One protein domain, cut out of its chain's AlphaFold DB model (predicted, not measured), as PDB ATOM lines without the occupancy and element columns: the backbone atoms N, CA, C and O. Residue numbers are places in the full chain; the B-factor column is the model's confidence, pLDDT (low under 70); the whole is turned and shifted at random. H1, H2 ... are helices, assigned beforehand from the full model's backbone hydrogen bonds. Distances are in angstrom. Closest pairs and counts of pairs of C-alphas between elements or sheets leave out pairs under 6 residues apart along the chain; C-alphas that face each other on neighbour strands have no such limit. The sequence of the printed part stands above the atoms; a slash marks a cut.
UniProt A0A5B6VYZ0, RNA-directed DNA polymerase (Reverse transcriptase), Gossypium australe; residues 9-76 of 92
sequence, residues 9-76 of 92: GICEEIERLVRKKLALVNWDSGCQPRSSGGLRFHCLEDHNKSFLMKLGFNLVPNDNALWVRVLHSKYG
ATOM      1  N   GLY A   9     -54.813 -56.144  25.477       90.81
ATOM      2  CA  GLY A   9     -55.767 -55.087  25.113       90.81
ATOM      3  C   GLY A   9     -55.784 -53.885  26.071       90.81
ATOM      4  O   GLY A   9     -56.079 -52.765  25.659       90.81
ATOM      5  N   ILE A  10     -55.421 -54.074  27.345       91.69
ATOM      6  CA  ILE A  10     -55.268 -52.958  28.293       91.69
ATOM      7  C   ILE A  10     -53.965 -52.204  28.021       91.69
ATOM      8  O   ILE A  10     -53.952 -50.973  28.076       91.69
ATOM      9  N   CYS A  11     -52.879 -52.915  27.706       89.06
ATOM     10  CA  CYS A  11     -51.627 -52.286  27.294       89.06
ATOM     11  C   CYS A  11     -51.820 -51.450  26.021       89.06
ATOM     12  O   CYS A  11     -51.415 -50.288  25.994       89.06
ATOM     13  N   GLU A  12     -52.500 -52.001  25.016       88.81
ATOM     14  CA  GLU A  12     -52.833 -51.306  23.770       88.81
ATOM     15  C   GLU A  12     -53.662 -50.043  24.021       88.81
ATOM     16  O   GLU A  12     -53.363 -48.979  23.475       88.81
ATOM     17  N   GLU A  13     -54.679 -50.124  24.882       91.62
ATOM     18  CA  GLU A  13     -55.536 -48.981  25.194       91.62
ATOM     19  C   GLU A  13     -54.769 -47.867  25.923       91.62
ATOM     20  O   GLU A  13     -54.912 -46.686  25.592       91.62
ATOM     21  N   ILE A  14     -53.898 -48.226  26.873       88.81
ATOM     22  CA  ILE A  14     -53.009 -47.270  27.546       88.81
ATOM     23  C   ILE A  14     -52.089 -46.600  26.526       88.81
ATOM     24  O   ILE A  14     -51.986 -45.370  26.502       88.81
ATOM     25  N   GLU A  15     -51.448 -47.381  25.656       86.38
ATOM     26  CA  GLU A  15     -50.582 -46.833  24.616       86.38
ATOM     27  C   GLU A  15     -51.344 -45.911  23.668       86.38
ATOM     28  O   GLU A  15     -50.865 -44.822  23.361       86.38
ATOM     29  N   ARG A  16     -52.558 -46.278  23.253       86.19
ATOM     30  CA  ARG A  16     -53.414 -45.442  22.405       86.19
ATOM     31  C   ARG A  16     -53.708 -44.088  23.054       86.19
ATOM     32  O   ARG A  16     -53.653 -43.056  22.380       86.19
ATOM     33  N   LEU A  17     -54.013 -44.069  24.353       87.38
ATOM     34  CA  LEU A  17     -54.271 -42.836  25.103       87.38
ATOM     35  C   LEU A  17     -53.014 -41.967  25.242       87.38
ATOM     36  O   LEU A  17     -53.093 -40.743  25.109       87.38
ATOM     37  N   VAL A  18     -51.858 -42.587  25.483       82.75
ATOM     38  CA  VAL A  18     -50.566 -41.900  25.638       82.75
ATOM     39  C   VAL A  18     -50.072 -41.338  24.301       82.75
ATOM     40  O   VAL A  18     -49.715 -40.159  24.226       82.75
ATOM     41  N   ARG A  19     -50.139 -42.129  23.222       78.00
ATOM     42  CA  ARG A  19     -49.733 -41.738  21.861       78.00
ATOM     43  C   ARG A  19     -50.504 -40.516  21.356       78.00
ATOM     44  O   ARG A  19     -49.912 -39.637  20.741       78.00
ATOM     45  N   LYS A  20     -51.797 -40.393  21.686       75.12
ATOM     46  CA  LYS A  20     -52.604 -39.204  21.342       75.12
ATOM     47  C   LYS A  20     -52.102 -37.907  21.981       75.12
ATOM     48  O   LYS A  20     -52.290 -36.843  21.401       75.12
ATOM     49  N   LYS A  21     -51.489 -37.975  23.164       68.69
ATOM     50  CA  LYS A  21     -50.986 -36.793  23.885       68.69
ATOM     51  C   LYS A  21     -49.553 -36.414  23.501       68.69
ATOM     52  O   LYS A  21     -49.154 -35.281  23.742       68.69
ATOM     53  N   LEU A  22     -48.793 -37.336  22.907       67.38
ATOM     54  CA  LEU A  22     -47.365 -37.185  22.595       67.38
ATOM     55  C   LEU A  22     -47.082 -37.022  21.092       67.38
ATOM     56  O   LEU A  22     -45.970 -37.282  20.644       67.38
ATOM     57  N   ALA A  23     -48.059 -36.541  20.316       65.94
ATOM     58  CA  ALA A  23     -48.006 -36.440  18.851       65.94
ATOM     59  C   ALA A  23     -46.887 -35.541  18.269       65.94
ATOM     60  O   ALA A  23     -46.798 -35.386  17.055       65.94
ATOM     61  N   LEU A  24     -46.037 -34.941  19.107       72.25
ATOM     62  CA  LEU A  24     -44.907 -34.110  18.684       72.25
ATOM     63  C   LEU A  24     -43.758 -34.925  18.072       72.25
ATOM     64  O   LEU A  24     -42.958 -34.373  17.323       72.25
ATOM     65  N   VAL A  25     -43.659 -36.218  18.392       72.25
ATOM     66  CA  VAL A  25     -42.604 -37.112  17.899       72.25
ATOM     67  C   VAL A  25     -43.215 -38.476  17.581       72.25
ATOM     68  O   VAL A  25     -44.075 -38.958  18.317       72.25
ATOM     69  N   ASN A  26     -42.779 -39.111  16.486       76.25
ATOM     70  CA  ASN A  26     -43.227 -40.461  16.142       76.25
ATOM     71  C   ASN A  26     -42.852 -41.438  17.273       76.25
ATOM     72  O   ASN A  26     -41.677 -41.557  17.622       76.25
ATOM     73  N   TRP A  27     -43.838 -42.150  17.820       74.75
ATOM     74  CA  TRP A  27     -43.659 -43.101  18.920       74.75
ATOM     75  C   TRP A  27     -42.569 -44.139  18.625       74.75
ATOM     76  O   TRP A  27     -41.689 -44.360  19.456       74.75
ATOM     77  N   ASP A  28     -42.539 -44.661  17.397       76.31
ATOM     78  CA  ASP A  28     -41.580 -45.691  16.986       76.31
ATOM     79  C   ASP A  28     -40.131 -45.191  17.022       76.31
ATOM     80  O   ASP A  28     -39.211 -45.970  17.268       76.31
ATOM     81  N   SER A  29     -39.921 -43.881  16.831       76.06
ATOM     82  CA  SER A  29     -38.598 -43.255  16.949       76.06
ATOM     83  C   SER A  29     -38.147 -43.142  18.408       76.06
ATOM     84  O   SER A  29     -36.981 -43.377  18.717       76.06
ATOM     85  N   GLY A  30     -39.079 -42.875  19.329       71.56
ATOM     86  CA  GLY A  30     -38.812 -42.874  20.767       71.56
ATOM     87  C   GLY A  30     -38.488 -44.268  21.311       71.56
ATOM     88  O   GLY A  30     -37.690 -44.389  22.245       71.56
ATOM     89  N   CYS A  31     -39.050 -45.312  20.700       75.06
ATOM     90  CA  CYS A  31     -38.814 -46.704  21.079       75.06
ATOM     91  C   CYS A  31     -37.475 -47.277  20.608       75.06
ATOM     92  O   CYS A  31     -37.048 -48.321  21.104       75.06
ATOM     93  N   GLN A  32     -36.776 -46.596  19.698       78.00
ATOM     94  CA  GLN A  32     -35.473 -47.056  19.234       78.00
ATOM     95  C   GLN A  32     -34.418 -47.056  20.360       78.00
ATOM     96  O   GLN A  32     -34.499 -46.277  21.323       78.00
ATOM     97  N   PRO A  33     -33.377 -47.898  20.236       74.88
ATOM     98  CA  PRO A  33     -32.203 -47.827  21.093       74.88
ATOM     99  C   PRO A  33     -31.569 -46.430  21.088       74.88
ATOM    100  O   PRO A  33     -31.580 -45.726  20.079       74.88
ATOM    101  N   ARG A  34     -30.918 -46.055  22.200       76.94
ATOM    102  CA  ARG A  34     -30.182 -44.778  22.309       76.94
ATOM    103  C   ARG A  34     -29.105 -44.614  21.234       76.94
ATOM    104  O   ARG A  34     -28.870 -43.500  20.785       76.94
ATOM    105  N   SER A  35     -28.478 -45.713  20.808       79.69
ATOM    106  CA  SER A  35     -27.499 -45.730  19.711       79.69
ATOM    107  C   SER A  35     -28.087 -45.280  18.372       79.69
ATOM    108  O   SER A  35     -27.351 -44.805  17.518       79.69
ATOM    109  N   SER A  36     -29.401 -45.413  18.207       81.88
ATOM    110  CA  SER A  36     -30.145 -45.050  17.001       81.88
ATOM    111  C   SER A  36     -30.908 -43.726  17.163       81.88
ATOM    112  O   SER A  36     -31.810 -43.444  16.381       81.88
ATOM    113  N   GLY A  37     -30.586 -42.921  18.185       73.56
ATOM    114  CA  GLY A  37     -31.238 -41.630  18.445       73.56
ATOM    115  C   GLY A  37     -32.607 -41.719  19.129       73.56
ATOM    116  O   GLY A  37     -33.271 -40.697  19.283       73.56
ATOM    117  N   GLY A  38     -33.023 -42.916  19.560       75.38
ATOM    118  CA  GLY A  38     -34.262 -43.110  20.312       75.38
ATOM    119  C   GLY A  38     -34.115 -42.880  21.816       75.38
ATOM    120  O   GLY A  38     -33.018 -42.783  22.372       75.38
ATOM    121  N   LEU A  39     -35.253 -42.818  22.506       71.31
ATOM    122  CA  LEU A  39     -35.337 -42.538  23.943       71.31
ATOM    123  C   LEU A  39     -35.362 -43.813  24.807       71.31
ATOM    124  O   LEU A  39     -35.360 -43.706  26.034       71.31
ATOM    125  N   ARG A  40     -35.323 -45.009  24.192       67.25
ATOM    126  CA  ARG A  40     -35.556 -46.319  24.842       67.25
ATOM    127  C   ARG A  40     -36.900 -46.395  25.573       67.25
ATOM    128  O   ARG A  40     -37.003 -47.043  26.615       67.25
ATOM    129  N   PHE A  41     -37.941 -45.759  25.042       67.19
ATOM    130  CA  PHE A  41     -39.291 -46.068  25.504       67.19
ATOM    131  C   PHE A  41     -39.652 -47.475  25.026       67.19
ATOM    132  O   PHE A  41     -39.857 -47.697  23.845       67.19
ATOM    133  N   HIS A  42     -39.668 -48.463  25.914       66.62
ATOM    134  CA  HIS A  42     -40.082 -49.807  25.518       66.62
ATOM    135  C   HIS A  42     -41.590 -49.831  25.244       66.62
ATOM    136  O   HIS A  42     -42.343 -49.130  25.926       66.62
ATOM    137  N   CYS A  43     -42.015 -50.646  24.273       76.00
ATOM    138  CA  CYS A  43     -43.417 -51.024  24.133       76.00
ATOM    139  C   CYS A  43     -43.914 -51.515  25.501       76.00
ATOM    140  O   CYS A  43     -43.207 -52.239  26.211       76.00
ATOM    141  N   LEU A  44     -45.099 -51.082  25.917       84.19
ATOM    142  CA  LEU A  44     -45.676 -51.427  27.210       84.19
ATOM    143  C   LEU A  44     -45.858 -52.942  27.332       84.19
ATOM    144  O   LEU A  44     -45.706 -53.488  28.421       84.19
ATOM    145  N   GLU A  45     -46.100 -53.622  26.214       83.75
ATOM    146  CA  GLU A  45     -46.119 -55.081  26.126       83.75
ATOM    147  C   GLU A  45     -44.750 -55.709  26.456       83.75
ATOM    148  O   GLU A  45     -44.661 -56.635  27.265       83.75
ATOM    149  N   ASP A  46     -43.657 -55.166  25.916       83.44
ATOM    150  CA  ASP A  46     -42.298 -55.618  26.245       83.44
ATOM    151  C   ASP A  46     -41.962 -55.337  27.714       83.44
ATOM    152  O   ASP A  46     -41.295 -56.123  28.395       83.44
ATOM    153  N   HIS A  47     -42.454 -54.216  28.240       85.44
ATOM    154  CA  HIS A  47     -42.296 -53.864  29.644       85.44
ATOM    155  C   HIS A  47     -43.048 -54.839  30.562       85.44
ATOM    156  O   HIS A  47     -42.493 -55.326  31.549       85.44
ATOM    157  N   ASN A  48     -44.275 -55.189  30.184       89.19
ATOM    158  CA  ASN A  48     -45.124 -56.169  30.853       89.19
ATOM    159  C   ASN A  48     -44.422 -57.543  30.921       89.19
ATOM    160  O   ASN A  48     -44.252 -58.106  32.007       89.19
ATOM    161  N   LYS A  49     -43.891 -58.026  29.787       87.50
ATOM    162  CA  LYS A  49     -43.128 -59.284  29.703       87.50
ATOM    163  C   LYS A  49     -41.832 -59.239  30.517       87.50
ATOM    164  O   LYS A  49     -41.557 -60.147  31.303       87.50
ATOM    165  N   SER A  50     -41.037 -58.181  30.369       86.38
ATOM    166  CA  SER A  50     -39.742 -58.058  31.053       86.38
ATOM    167  C   SER A  50     -39.877 -57.951  32.572       86.38
ATOM    168  O   SER A  50     -39.053 -58.512  33.298       86.38
ATOM    169  N   PHE A  51     -40.926 -57.301  33.085       87.81
ATOM    170  CA  PHE A  51     -41.182 -57.270  34.522       87.81
ATOM    171  C   PHE A  51     -41.605 -58.616  35.084       87.81
ATOM    172  O   PHE A  51     -41.116 -58.986  36.155       87.81
ATOM    173  N   LEU A  52     -42.427 -59.379  34.369       88.25
ATOM    174  CA  LEU A  52     -42.713 -60.746  34.789       88.25
ATOM    175  C   LEU A  52     -41.480 -61.636  34.745       88.25
ATOM    176  O   LEU A  52     -41.230 -62.380  35.694       88.25
ATOM    177  N   MET A  53     -40.662 -61.516  33.702       87.38
ATOM    178  CA  MET A  53     -39.408 -62.255  33.628       87.38
ATOM    179  C   MET A  53     -38.478 -61.876  34.785       87.38
ATOM    180  O   MET A  53     -37.893 -62.756  35.412       87.38
ATOM    181  N   LYS A  54     -38.406 -60.591  35.151       87.31
ATOM    182  CA  LYS A  54     -37.666 -60.121  36.329       87.31
ATOM    183  C   LYS A  54     -38.201 -60.728  37.628       87.31
ATOM    184  O   LYS A  54     -37.394 -61.068  38.490       87.31
ATOM    185  N   LEU A  55     -39.517 -60.871  37.799       87.25
ATOM    186  CA  LEU A  55     -40.085 -61.560  38.964       87.25
ATOM    187  C   LEU A  55     -39.685 -63.033  38.991       87.25
ATOM    188  O   LEU A  55     -39.176 -63.485  40.011       87.25
ATOM    189  N   GLY A  56     -39.842 -63.754  37.877       86.38
ATOM    190  CA  GLY A  56     -39.436 -65.160  37.770       86.38
ATOM    191  C   GLY A  56     -37.947 -65.354  38.065       86.38
ATOM    192  O   GLY A  56     -37.566 -66.245  38.818       86.38
ATOM    193  N   PHE A  57     -37.110 -64.439  37.571       85.31
ATOM    194  CA  PHE A  57     -35.670 -64.433  37.823       85.31
ATOM    195  C   PHE A  57     -35.304 -64.170  39.287       85.31
ATOM    196  O   PHE A  57     -34.238 -64.582  39.732       85.31
ATOM    197  N   ASN A  58     -36.163 -63.482  40.040       86.12
ATOM    198  CA  ASN A  58     -35.986 -63.319  41.480       86.12
ATOM    199  C   ASN A  58     -36.609 -64.467  42.275       86.12
ATOM    200  O   ASN A  58     -36.124 -64.736  43.365       86.12
ATOM    201  N   LEU A  59     -37.651 -65.116  41.751       86.62
ATOM    202  CA  LEU A  59     -38.356 -66.221  42.395       86.62
ATOM    203  C   LEU A  59     -37.492 -67.486  42.442       86.62
ATOM    204  O   LEU A  59     -37.305 -68.039  43.516       86.62
ATOM    205  N   VAL A  60     -36.940 -67.904  41.296       84.06
ATOM    206  CA  VAL A  60     -36.217 -69.183  41.159       84.06
ATOM    207  C   VAL A  60     -34.987 -69.301  42.076       84.06
ATOM    208  O   VAL A  60     -34.887 -70.291  42.789       84.06
ATOM    209  N   PRO A  61     -34.053 -68.329  42.117       83.06
ATOM    210  CA  PRO A  61     -32.844 -68.465  42.928       83.06
ATOM    211  C   PRO A  61     -32.983 -67.987  44.385       83.06
ATOM    212  O   PRO A  61     -32.061 -68.221  45.159       83.06
ATOM    213  N   ASN A  62     -34.059 -67.282  44.773       82.81
ATOM    214  CA  ASN A  62     -34.210 -66.732  46.137       82.81
ATOM    215  C   ASN A  62     -35.254 -67.487  46.971       82.81
ATOM    216  O   ASN A  62     -36.191 -66.886  47.500       82.81
ATOM    217  N   ASP A  63     -35.055 -68.788  47.143       80.19
ATOM    218  CA  ASP A  63     -35.885 -69.667  47.979       80.19
ATOM    219  C   ASP A  63     -36.103 -69.151  49.420       80.19
ATOM    220  O   ASP A  63     -37.155 -69.356  50.025       80.19
ATOM    221  N   ASN A  64     -35.126 -68.426  49.963       84.38
ATOM    222  CA  ASN A  64     -35.106 -67.961  51.346       84.38
ATOM    223  C   ASN A  64     -35.879 -66.656  51.589       84.38
ATOM    224  O   ASN A  64     -36.143 -66.296  52.742       84.38
ATOM    225  N   ALA A  65     -36.276 -65.934  50.538       89.69
ATOM    226  CA  ALA A  65     -37.058 -64.717  50.704       89.69
ATOM    227  C   ALA A  65     -38.464 -65.045  51.240       89.69
ATOM    228  O   ALA A  65     -39.128 -65.969  50.773       89.69
ATOM    229  N   LEU A  66     -38.959 -64.265  52.209       91.94
ATOM    230  CA  LEU A  66     -40.241 -64.546  52.876       91.94
ATOM    231  C   LEU A  66     -41.407 -64.693  51.885       91.94
ATOM    232  O   LEU A  66     -42.204 -65.618  52.004       91.94
ATOM    233  N   TRP A  67     -41.495 -63.807  50.890       89.50
ATOM    234  CA  TRP A  67     -42.551 -63.851  49.878       89.50
ATOM    235  C   TRP A  67     -42.452 -65.097  48.983       89.50
ATOM    236  O   TRP A  67     -43.483 -65.659  48.628       89.50
ATOM    237  N   VAL A  68     -41.237 -65.575  48.688       89.69
ATOM    238  CA  VAL A  68     -40.996 -66.816  47.936       89.69
ATOM    239  C   VAL A  68     -41.474 -68.013  48.753       89.69
ATOM    240  O   VAL A  68     -42.307 -68.782  48.285       89.69
ATOM    241  N   ARG A  69     -41.079 -68.104  50.028       91.00
ATOM    242  CA  ARG A  69     -41.536 -69.160  50.952       91.00
ATOM    243  C   ARG A  69     -43.057 -69.203  51.099       91.00
ATOM    244  O   ARG A  69     -43.643 -70.283  51.130       91.00
ATOM    245  N   VAL A  70     -43.703 -68.038  51.180       92.12
ATOM    246  CA  VAL A  70     -45.170 -67.937  51.230       92.12
ATOM    247  C   VAL A  70     -45.799 -68.466  49.940       92.12
ATOM    248  O   VAL A  70     -46.761 -69.225  50.014       92.12
ATOM    249  N   LEU A  71     -45.260 -68.109  48.769       88.38
ATOM    250  CA  LEU A  71     -45.751 -68.619  47.486       88.38
ATOM    251  C   LEU A  71     -45.576 -70.139  47.369       88.38
ATOM    252  O   LEU A  71     -46.528 -70.824  47.001       88.38
ATOM    253  N   HIS A  72     -44.412 -70.671  47.751       88.00
ATOM    254  CA  HIS A  72     -44.155 -72.111  47.769       88.00
ATOM    255  C   HIS A  72     -45.120 -72.861  48.689       88.00
ATOM    256  O   HIS A  72     -45.711 -73.852  48.270       88.00
ATOM    257  N   SER A  73     -45.328 -72.367  49.912       90.06
ATOM    258  CA  SER A  73     -46.229 -72.989  50.890       90.06
ATOM    259  C   SER A  73     -47.696 -72.928  50.456       90.06
ATOM    260  O   SER A  73     -48.427 -73.908  50.578       90.06
ATOM    261  N   LYS A  74     -48.136 -71.790  49.903       91.75
ATOM    262  CA  LYS A  74     -49.537 -71.587  49.518       91.75
ATOM    263  C   LYS A  74     -49.921 -72.313  48.228       91.75
ATOM    264  O   LYS A  74     -51.054 -72.771  48.120       91.75
ATOM    265  N   TYR A  75     -49.017 -72.367  47.248       89.12
ATOM    266  CA  TYR A  75     -49.325 -72.838  45.892       89.12
ATOM    267  C   TYR A  75     -48.552 -74.096  45.466       89.12
ATOM    268  O   TYR A  75     -48.725 -74.544  44.340       89.12
ATOM    269  N   GLY A  76     -47.712 -74.678  46.330       83.31
ATOM    270  CA  GLY A  76     -47.020 -75.941  46.040       83.31
ATOM    271  C   GLY A  76     -45.944 -75.843  44.952       83.31
ATOM    272  O   GLY A  76     -45.677 -76.815  44.256       83.31
TER     273      GLY A  76
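AT A GLANCE: This is residues 9 to 76 of the 92 residues of the protein "RNA-directed DNA polymerase (Reverse transcriptase)" of Gossypium australe (UniProt A0A5B6VYZ0). An open, drawn-out chain of four helices with no common core: H3, the longest helix, bridges two separate ends, and its residues 51 to 57 have nothing packed on them. At one end H1 meets the first residues of H3 in a wide corner, with short H2 and the long loop of residues 31 to 43 beyond it; at the other end H4 is turned crosswise to H3. The printed part has 68 residues with four named helices, in the order H1, H2, H3, H4, and no named strand; the class is all helix. The whole is extended, with a radius of gyration of the C-alphas of 17.5 A, and flat, spanning 50 by 28 by 14 A.

IN THESE COORDINATES: The printed part begins with H1, residues 9 to 21, whose C-alpha 9 is at (-55.767, -55.087, 25.113) and whose C-alpha 21 is at (-50.986, -36.793, 23.885); its first and last C-alphas are 18.9 A apart. A tight link of 5 residues leads to H2, residues 27 to 30, which measures 5.2 A from first to last C-alpha. Residues 31 to 43 follow with no named element, and their C-alphas lie 8 to 21 A from the mean of the C-alphas. H3, residues 44 to 59, begins with C-alpha 44 at (-45.676, -51.427, 27.210) and measures 22.4 A from first to last C-alpha. After a short link of 6 residues comes H4, residues 66 to 75, which measures 14.1 A and ends with C-alpha 75 at (-49.325, -72.838, 45.892). Gly 76 is the last printed residue.

HOW THE PARTS SIT: H1 and H3 touch, with 4 pairs of C-alphas within 8 A, the closest being those of Cys 11 and Leu 44, 6.0 A apart. H1 touches H3 with residues 11 to 15 alone, and H3 touches H1 with residues 44 to 45 alone. Their lines stand at a steep tilt of 51 degrees, and they run opposite ways; their centres are 19.7 A apart. H1 and H2 are close but not clearly touching, their closest C-alphas being those of Arg 19 and Trp 27, 6.9 A apart. H2 touches no helix, and it is apart from H3, the next helix along the chain. H4 touches no helix but is near H3: the two are close but not clearly touching, with the C-alphas of Leu 59 and Val 68 closest at 6.2 A. The lines of H3 and H4 are about perpendicular, at 86 degrees, and their centres are 18.8 A apart. H4 is apart from both H1 and H2. In H3 and H4 every pair of O i and N i+4 is within hydrogen-bond range, and in H1 8 of 9 are; H2 is too short for such a pair, and its one pair of O i and N i+3 is within range.

THE WHOLE: The two C-alphas farthest apart are those of Leu 24 and Ser 73, at 50.5 A, and those of Gly 9 and Gly 76, the first and last printed, are 30.8 A apart. Residues 20 to 26 stand free, and so do residues 51 to 57, which belong to H3. Without these stretches the body has 54 residues and spans 45 by 28 by 13 A. The link from H2 to H3, 13 residues, is long. The printed part has no cut; in the full chain of 92 residues it begins at residue 9 and ends at residue 76. The mean pLDDT of the printed part is 82.3, and the model's confidence is under 70 at residues 21 to 23 and 40 to 42.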